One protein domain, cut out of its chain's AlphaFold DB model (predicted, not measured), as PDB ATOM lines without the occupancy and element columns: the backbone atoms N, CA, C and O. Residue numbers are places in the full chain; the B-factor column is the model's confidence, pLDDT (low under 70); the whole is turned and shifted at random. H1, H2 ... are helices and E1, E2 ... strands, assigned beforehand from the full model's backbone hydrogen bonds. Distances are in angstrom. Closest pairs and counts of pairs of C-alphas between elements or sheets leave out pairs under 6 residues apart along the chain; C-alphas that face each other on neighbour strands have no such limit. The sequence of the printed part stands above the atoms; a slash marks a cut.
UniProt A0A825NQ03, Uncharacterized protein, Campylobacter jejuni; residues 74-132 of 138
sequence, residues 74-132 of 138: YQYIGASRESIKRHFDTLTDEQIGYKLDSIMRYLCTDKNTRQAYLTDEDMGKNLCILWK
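AT A GLANCE: This is residues 74 to 132 of the 138 residues of an uncharacterized protein of Campylobacter jejuni (UniProt A0A825NQ03). The printed part makes one open loop round a largely empty middle, its two ends brought together by the short strand pair E1 and E2. The long helix H2 forms one side, H1 stands at one end of that side and little H3 near the other, and H4 lies across the gap from H2; no helix touches another. The printed part has 59 residues, with four named helices and two named strands in the order E1, H1, H2, H3, H4, E2, and it is mostly helix. The two-stranded sheet, order E1 - E2, is antiparallel. The whole is only just compact, close to loose, with a radius of gyration of the C-alphas of 12.4 A and spans of 33 by 29 by 18 A.

HOW THE PARTS SIT: Begin at E1, residues 76 to 78, and look for its antiparallel neighbour E2, residues 129 to 131; their directions stand at 139 degrees. The C-alphas of Ile 77 and Leu 130 face each other at 5.3 A, and N 77 and O 130, 3.0 A, and N 130 and O 77, 2.9 A, are within hydrogen-bond range. Go on to H1, residues 81 to 88, and then H2, residues 93 to 108: these are close but not clearly touching, with the closest C-alphas, those of Phe 88 and Ile 96, 7.3 A apart. Their lines stand at a steep tilt of 60 degrees, opposite ways. H3, residues 111 to 114, is close to H2 but not clearly touching, the closest C-alphas being those of Tyr 106 and Arg 114 at 6.5 A. H4, residues 120 to 124, is apart from E1, H1, H2 and H3. In H1 and H2 every O i to N i+4 pair is within hydrogen-bond range; H3 is too short for such a pair, and H4 has 0 of 1, with 0 of 2 O i to N i+3 pairs in range.

IN THESE COORDINATES: Find C-alpha 76 at (126.509, 138.452, 95.977), where E1 begins; it runs 6.7 A to C-alpha 78. H1 covers 10.6 A. Find C-alpha 93 at (147.505, 145.352, 110.622); from there H2 runs 22.0 A to C-alpha 108 at (127.279, 153.819, 109.263). H3 measures 5.1 A and H4 6.6 A. E2, also 6.7 A, ends at C-alpha 131 at (129.838, 136.817, 92.554).

THE WHOLE: The two C-alphas farthest apart are those of Asp 89 and Asn 112, 33.1 A, while those of Tyr 74 and Lys 132, the first and last printed, are 9.5 A apart. Residues 107 to 113 and 119 to 125 stand free. The printed part has no cut, and its five links between elements are tight. The mean pLDDT of the printed part is 72.6; look for values under 70 at residue 78 and residues 110 to 132.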
ATOM      1  N   TYR A  74     122.396 142.047  97.010       81.38
ATOM      2  CA  TYR A  74     121.682 140.779  96.861       81.38
ATOM      3  C   TYR A  74     122.099 139.929  95.644       81.38
ATOM      4  O   TYR A  74     121.572 138.820  95.480       81.38
ATOM      5  N   GLN A  75     122.994 140.414  94.776       79.75
ATOM      6  CA  GLN A  75     123.632 139.602  93.729       79.75
ATOM      7  C   GLN A  75     124.775 138.740  94.266       79.75
ATOM      8  O   GLN A  75     125.116 137.736  93.639       79.75
ATOM      9  N   TYR A  76     125.339 139.106  95.413       74.06
ATOM     10  CA  TYR A  76     126.509 138.452  95.977       74.06
ATOM     11  C   TYR A  76     126.112 137.453  97.062       74.06
ATOM     12  O   TYR A  76     125.051 137.553  97.686       74.06
ATOM     13  N   ILE A  77     126.975 136.465  97.275       72.88
ATOM     14  CA  ILE A  77     126.932 135.606  98.459       72.88
ATOM     15  C   ILE A  77     128.140 135.929  99.335       72.88
ATOM     16  O   ILE A  77     129.202 136.290  98.825       72.88
ATOM     17  N   GLY A  78     127.978 135.808 100.652       69.94
ATOM     18  CA  GLY A  78     129.110 135.928 101.567       69.94
ATOM     19  C   GLY A  78     130.159 134.861 101.254       69.94
ATOM     20  O   GLY A  78     129.807 133.703 101.010       69.94
ATOM     21  N   ALA A  79     131.435 135.250 101.242       75.62
ATOM     22  CA  ALA A  79     132.529 134.292 101.155       75.62
ATOM     23  C   ALA A  79     132.514 133.339 102.367       75.62
ATOM     24  O   ALA A  79     132.019 133.683 103.444       75.62
ATOM     25  N   SER A  80     133.055 132.126 102.202       79.19
ATOM     26  CA  SER A  80     133.174 131.194 103.327       79.19
ATOM     27  C   SER A  80     134.107 131.757 104.399       79.19
ATOM     28  O   SER A  80     135.018 132.536 104.106       79.19
ATOM     29  N   ARG A  81     133.909 131.338 105.653       82.94
ATOM     30  CA  ARG A  81     134.741 131.784 106.777       82.94
ATOM     31  C   ARG A  81     136.219 131.491 106.529       82.94
ATOM     32  O   ARG A  81     137.067 132.310 106.864       82.94
ATOM     33  N   GLU A  82     136.518 130.345 105.929       86.19
ATOM     34  CA  GLU A  82     137.874 129.911 105.594       86.19
ATOM     35  C   GLU A  82     138.502 130.821 104.533       86.19
ATOM     36  O   GLU A  82     139.665 131.196 104.671       86.19
ATOM     37  N   SER A  83     137.739 131.208 103.505       81.88
ATOM     38  CA  SER A  83     138.200 132.135 102.465       81.88
ATOM     39  C   SER A  83     138.418 133.539 103.017       81.88
ATOM     40  O   SER A  83     139.435 134.159 102.717       81.88
ATOM     41  N   ILE A  84     137.507 134.013 103.875       83.69
ATOM     42  CA  ILE A  84     137.657 135.292 104.577       83.69
ATOM     43  C   ILE A  84     138.928 135.259 105.424       83.69
ATOM     44  O   ILE A  84     139.780 136.128 105.267       83.69
ATOM     45  N   LYS A  85     139.100 134.233 106.265       87.88
ATOM     46  CA  LYS A  85     140.284 134.098 107.121       87.88
ATOM     47  C   LYS A  85     141.572 134.120 106.298       87.88
ATOM     48  O   LYS A  85     142.441 134.933 106.568       87.88
ATOM     49  N   ARG A  86     141.648 133.301 105.244       88.75
ATOM     50  CA  ARG A  86     142.830 133.225 104.377       88.75
ATOM     51  C   ARG A  86     143.151 134.562 103.707       88.75
ATOM     52  O   ARG A  86     144.316 134.855 103.502       88.75
ATOM     53  N   HIS A  87     142.140 135.361 103.365       84.94
ATOM     54  CA  HIS A  87     142.364 136.709 102.851       84.94
ATOM     55  C   HIS A  87     142.948 137.630 103.929       84.94
ATOM     56  O   HIS A  87     143.961 138.276 103.681       84.94
ATOM     57  N   PHE A  88     142.360 137.664 105.126       87.12
ATOM     58  CA  PHE A  88     142.857 138.504 106.220       87.12
ATOM     59  C   PHE A  88     144.258 138.099 106.701       87.12
ATOM     60  O   PHE A  88     145.046 138.981 107.014       87.12
ATOM     61  N   ASP A  89     144.606 136.808 106.653       91.94
ATOM     62  CA  ASP A  89     145.954 136.307 106.967       91.94
ATOM     63  C   ASP A  89     147.040 136.852 106.000       91.94
ATOM     64  O   ASP A  89     148.228 136.747 106.291       91.94
ATOM     65  N   THR A  90     146.657 137.428 104.848       91.62
ATOM     66  CA  THR A  90     147.592 138.051 103.882       91.62
ATOM     67  C   THR A  90     147.761 139.562 104.054       91.62
ATOM     68  O   THR A  90     148.556 140.162 103.333       91.62
ATOM     69  N   LEU A  91     147.009 140.186 104.964       91.00
ATOM     70  CA  LEU A  91     147.005 141.634 105.165       91.00
ATOM     71  C   LEU A  91     147.887 142.037 106.349       91.00
ATOM     72  O   LEU A  91     148.002 141.306 107.330       91.00
ATOM     73  N   THR A  92     148.469 143.234 106.280       94.12
ATOM     74  CA  THR A  92     149.104 143.872 107.443       94.12
ATOM     75  C   THR A  92     148.052 144.469 108.380       94.12
ATOM     76  O   THR A  92     146.942 144.786 107.948       94.12
ATOM     77  N   ASP A  93     148.404 144.706 109.649       94.19
ATOM     78  CA  ASP A  93     147.505 145.352 110.622       94.19
ATOM     79  C   ASP A  93     146.960 146.700 110.119       94.19
ATOM     80  O   ASP A  93     145.782 147.020 110.292       94.19
ATOM     81  N   GLU A  94     147.796 147.469 109.421       93.00
ATOM     82  CA  GLU A  94     147.417 148.739 108.798       93.00
ATOM     83  C   GLU A  94     146.358 148.539 107.698       93.00
ATOM     84  O   GLU A  94     145.328 149.216 107.676       93.00
ATOM     85  N   GLN A  95     146.554 147.554 106.815       86.19
ATOM     86  CA  GLN A  95     145.592 147.220 105.758       86.19
ATOM     87  C   GLN A  95     144.265 146.701 106.322       86.19
ATOM     88  O   GLN A  95     143.200 146.992 105.767       86.19
ATOM     89  N   ILE A  96     144.312 145.961 107.432       89.56
ATOM     90  CA  ILE A  96     143.119 145.546 108.176       89.56
ATOM     91  C   ILE A  96     142.379 146.782 108.699       89.56
ATOM     92  O   ILE A  96     141.164 146.878 108.505       89.56
ATOM     93  N   GLY A  97     143.099 147.747 109.278       86.50
ATOM     94  CA  GLY A  97     142.550 149.035 109.711       86.50
ATOM     95  C   GLY A  97     141.824 149.773 108.582       86.50
ATOM     96  O   GLY A  97     140.639 150.083 108.711       86.50
ATOM     97  N   TYR A  98     142.467 149.943 107.422       85.56
ATOM     98  CA  TYR A  98     141.835 150.576 106.255       85.56
ATOM     99  C   TYR A  98     140.583 149.838 105.771       85.56
ATOM    100  O   TYR A  98     139.594 150.463 105.370       85.56
ATOM    101  N   LYS A  99     140.594 148.501 105.824       83.25
ATOM    102  CA  LYS A  99     139.431 147.693 105.447       83.25
ATOM    103  C   LYS A  99     138.275 147.884 106.432       83.25
ATOM    104  O   LYS A  99     137.133 148.018 105.991       83.25
ATOM    105  N   LEU A 100     138.556 147.916 107.735       86.25
ATOM    106  CA  LEU A 100     137.557 148.166 108.777       86.25
ATOM    107  C   LEU A 100     136.950 149.561 108.643       86.25
ATOM    108  O   LEU A 100     135.727 149.683 108.652       86.25
ATOM    109  N   ASP A 101     137.773 150.585 108.423       82.00
ATOM    110  CA  ASP A 101     137.306 151.955 108.193       82.00
ATOM    111  C   ASP A 101     136.373 152.042 106.985       82.00
ATOM    112  O   ASP A 101     135.316 152.675 107.047       82.00
ATOM    113  N   SER A 102     136.735 151.378 105.886       77.56
ATOM    114  CA  SER A 102     135.897 151.304 104.687       77.56
ATOM    115  C   SER A 102     134.545 150.641 104.982       77.56
ATOM    116  O   SER A 102     133.500 151.176 104.600       77.56
ATOM    117  N   ILE A 103     134.540 149.527 105.726       80.44
ATOM    118  CA  ILE A 103     133.311 148.838 106.145       80.44
ATOM    119  C   ILE A 103     132.469 149.729 107.065       80.44
ATOM    120  O   ILE A 103     131.258 149.812 106.876       80.44
ATOM    121  N   MET A 104     133.080 150.417 108.030       80.44
ATOM    122  CA  MET A 104     132.372 151.309 108.952       80.44
ATOM    123  C   MET A 104     131.733 152.480 108.213       80.44
ATOM    124  O   MET A 104     130.554 152.753 108.423       80.44
ATOM    125  N   ARG A 105     132.449 153.121 107.280       76.38
ATOM    126  CA  ARG A 105     131.858 154.147 106.404       76.38
ATOM    127  C   ARG A 105     130.689 153.566 105.611       76.38
ATOM    128  O   ARG A 105     129.613 154.147 105.592       76.38
ATOM    129  N   TYR A 106     130.847 152.377 105.032       73.00
ATOM    130  CA  TYR A 106     129.753 151.735 104.306       73.00
ATOM    131  C   TYR A 106     128.537 151.443 105.196       73.00
ATOM    132  O   TYR A 106     127.413 151.675 104.768       73.00
ATOM    133  N   LEU A 107     128.721 150.939 106.418       74.00
ATOM    134  CA  LEU A 107     127.619 150.527 107.295       74.00
ATOM    135  C   LEU A 107     126.957 151.694 108.035       74.00
ATOM    136  O   LEU A 107     125.743 151.654 108.243       74.00
ATOM    137  N   CYS A 108     127.727 152.712 108.416       77.81
ATOM    138  CA  CYS A 108     127.279 153.819 109.263       77.81
ATOM    139  C   CYS A 108     126.865 155.075 108.478       77.81
ATOM    140  O   CYS A 108     126.309 155.996 109.068       77.81
ATOM    141  N   THR A 109     127.105 155.133 107.168       71.94
ATOM    142  CA  THR A 109     126.641 156.233 106.309       71.94
ATOM    143  C   THR A 109     125.251 155.938 105.732       71.94
ATOM    144  O   THR A 109     124.911 154.776 105.504       71.94
ATOM    145  N   ASP A 110     124.431 156.965 105.488       69.56
ATOM    146  CA  ASP A 110     123.096 156.810 104.889       69.56
ATOM    147  C   ASP A 110     123.146 156.110 103.517       69.56
ATOM    148  O   ASP A 110     124.091 156.296 102.742       69.56
ATOM    149  N   LYS A 111     122.120 155.305 103.200       66.19
ATOM    150  CA  LYS A 111     122.060 154.526 101.951       66.19
ATOM    151  C   LYS A 111     122.144 155.414 100.702       66.19
ATOM    152  O   LYS A 111     122.808 155.015  99.747       66.19
ATOM    153  N   ASN A 112     121.550 156.611 100.716       62.69
ATOM    154  CA  ASN A 112     121.599 157.524  99.568       62.69
ATOM    155  C   ASN A 112     123.014 158.072  99.353       62.69
ATOM    156  O   ASN A 112     123.470 158.219  98.222       62.69
ATOM    157  N   THR A 113     123.743 158.311 100.444       61.78
ATOM    158  CA  THR A 113     125.133 158.766 100.401       61.78
ATOM    159  C   THR A 113     126.083 157.655  99.930       61.78
ATOM    160  O   THR A 113     127.011 157.942  99.183       61.78
ATOM    161  N   ARG A 114     125.834 156.376 100.263       63.03
ATOM    162  CA  ARG A 114     126.658 155.229  99.803       63.03
ATOM    163  C   ARG A 114     126.743 155.125  98.278       63.03
ATOM    164  O   ARG A 114     127.790 154.760  97.752       63.03
ATOM    165  N   GLN A 115     125.659 155.449  97.574       56.69
ATOM    166  CA  GLN A 115     125.578 155.330  96.116       56.69
ATOM    167  C   GLN A 115     126.534 156.287  95.378       56.69
ATOM    168  O   GLN A 115     126.887 156.021  94.235       56.69
ATOM    169  N   ALA A 116     126.981 157.365  96.034       56.06
ATOM    170  CA  ALA A 116     127.912 158.342  95.467       56.06
ATOM    171  C   ALA A 116     129.395 157.917  95.539       56.06
ATOM    172  O   ALA A 116     130.214 158.487  94.825       56.06
ATOM    173  N   TYR A 117     129.748 156.933  96.378       52.41
ATOM    174  CA  TYR A 117     131.146 156.564  96.664       52.41
ATOM    175  C   TYR A 117     131.548 155.162  96.199       52.41
ATOM    176  O   TYR A 117     132.708 154.792  96.337       52.41
ATOM    177  N   LEU A 118     130.608 154.358  95.704       57.34
ATOM    178  CA  LEU A 118     130.864 152.970  95.326       57.34
ATOM    179  C   LEU A 118     130.893 152.868  93.809       57.34
ATOM    180  O   LEU A 118     129.843 152.896  93.166       57.34
ATOM    181  N   THR A 119     132.093 152.748  93.247       57.53
ATOM    182  CA  THR A 119     132.245 152.450  91.824       57.53
ATOM    183  C   THR A 119     132.193 150.941  91.577       57.53
ATOM    184  O   THR A 119     132.449 150.126  92.470       57.53
ATOM    185  N   ASP A 120     131.872 150.562  90.338       53.56
ATOM    186  CA  ASP A 120     131.849 149.173  89.857       53.56
ATOM    187  C   ASP A 120     133.175 148.431  90.142       53.56
ATOM    188  O   ASP A 120     133.198 147.223  90.391       53.56
ATOM    189  N   GLU A 121     134.289 149.169  90.167       56.03
ATOM    190  CA  GLU A 121     135.630 148.644  90.413       56.03
ATOM    191  C   GLU A 121     135.885 148.310  91.893       56.03
ATOM    192  O   GLU A 121     136.598 147.349  92.201       56.03
ATOM    193  N   ASP A 122     135.275 149.060  92.814       57.03
ATOM    194  CA  ASP A 122     135.515 148.944  94.258       57.03
ATOM    195  C   ASP A 122     134.831 147.707  94.860       57.03
ATOM    196  O   ASP A 122     135.396 147.016  95.715       57.03
ATOM    197  N   MET A 123     133.630 147.370  94.377       56.09
ATOM    198  CA  MET A 123     132.885 146.188  94.831       56.09
ATOM    199  C   MET A 123     133.489 144.884  94.299       56.09
ATOM    200  O   MET A 123     133.578 143.897  95.033       56.09
ATOM    201  N   GLY A 124     133.943 144.870  93.041       51.78
ATOM    202  CA  GLY A 124     134.539 143.687  92.410       51.78
ATOM    203  C   GLY A 124     135.856 143.233  93.050       51.78
ATOM    204  O   GLY A 124     136.199 142.054  92.967       51.78
ATOM    205  N   LYS A 125     136.564 144.141  93.731       54.22
ATOM    206  CA  LYS A 125     137.832 143.869  94.431       54.22
ATOM    207  C   LYS A 125     137.641 143.375  95.872       54.22
ATOM    208  O   LYS A 125     138.613 142.999  96.530       54.22
ATOM    209  N   ASN A 126     136.413 143.354  96.397       57.69
ATOM    210  CA  ASN A 126     136.174 142.947  97.778       57.69
ATOM    211  C   ASN A 126     136.092 141.415  97.916       57.69
ATOM    212  O   ASN A 126     135.029 140.824  97.764       57.69
ATOM    213  N   LEU A 127     137.211 140.779  98.288       56.28
ATOM    214  CA  LEU A 127     137.321 139.323  98.492       56.28
ATOM    215  C   LEU A 127     136.338 138.717  99.518       56.28
ATOM    216  O   LEU A 127     136.196 137.496  99.576       56.28
ATOM    217  N   CYS A 128     135.646 139.533 100.320       54.59
ATOM    218  CA  CYS A 128     134.644 139.060 101.278       54.59
ATOM    219  C   CYS A 128     133.266 138.780 100.646       54.59
ATOM    220  O   CYS A 128     132.415 138.159 101.290       54.59
ATOM    221  N   ILE A 129     133.037 139.212  99.401       54.19
ATOM    222  CA  ILE A 129     131.818 138.944  98.633       54.19
ATOM    223  C   ILE A 129     132.164 138.157  97.369       54.19
ATOM    224  O   ILE A 129     133.098 138.484  96.644       54.19
ATOM    225  N   LEU A 130     131.409 137.093  97.099       51.38
ATOM    226  CA  LEU A 130     131.577 136.284  95.894       51.38
ATOM    227  C   LEU A 130     130.453 136.598  94.910       51.38
ATOM    228  O   LEU A 130     129.274 136.631  95.282       51.38
ATOM    229  N   TRP A 131     130.813 136.789  93.639       46.09
ATOM    230  CA  TRP A 131     129.838 136.817  92.554       46.09
ATOM    231  C   TRP A 131     129.066 135.506  92.551       46.09
ATOM    232  O   TRP A 131     129.650 134.421  92.554       46.09
ATOM    233  N   LYS A 132     127.738 135.598  92.487       48.66
ATOM    234  CA  LYS A 132     126.917 134.437  92.171       48.66
ATOM    235  C   LYS A 132     127.123 134.133  90.690       48.66
ATOM    236  O   LYS A 132     126.396 134.642  89.836       48.66
TER     237      LYS A 132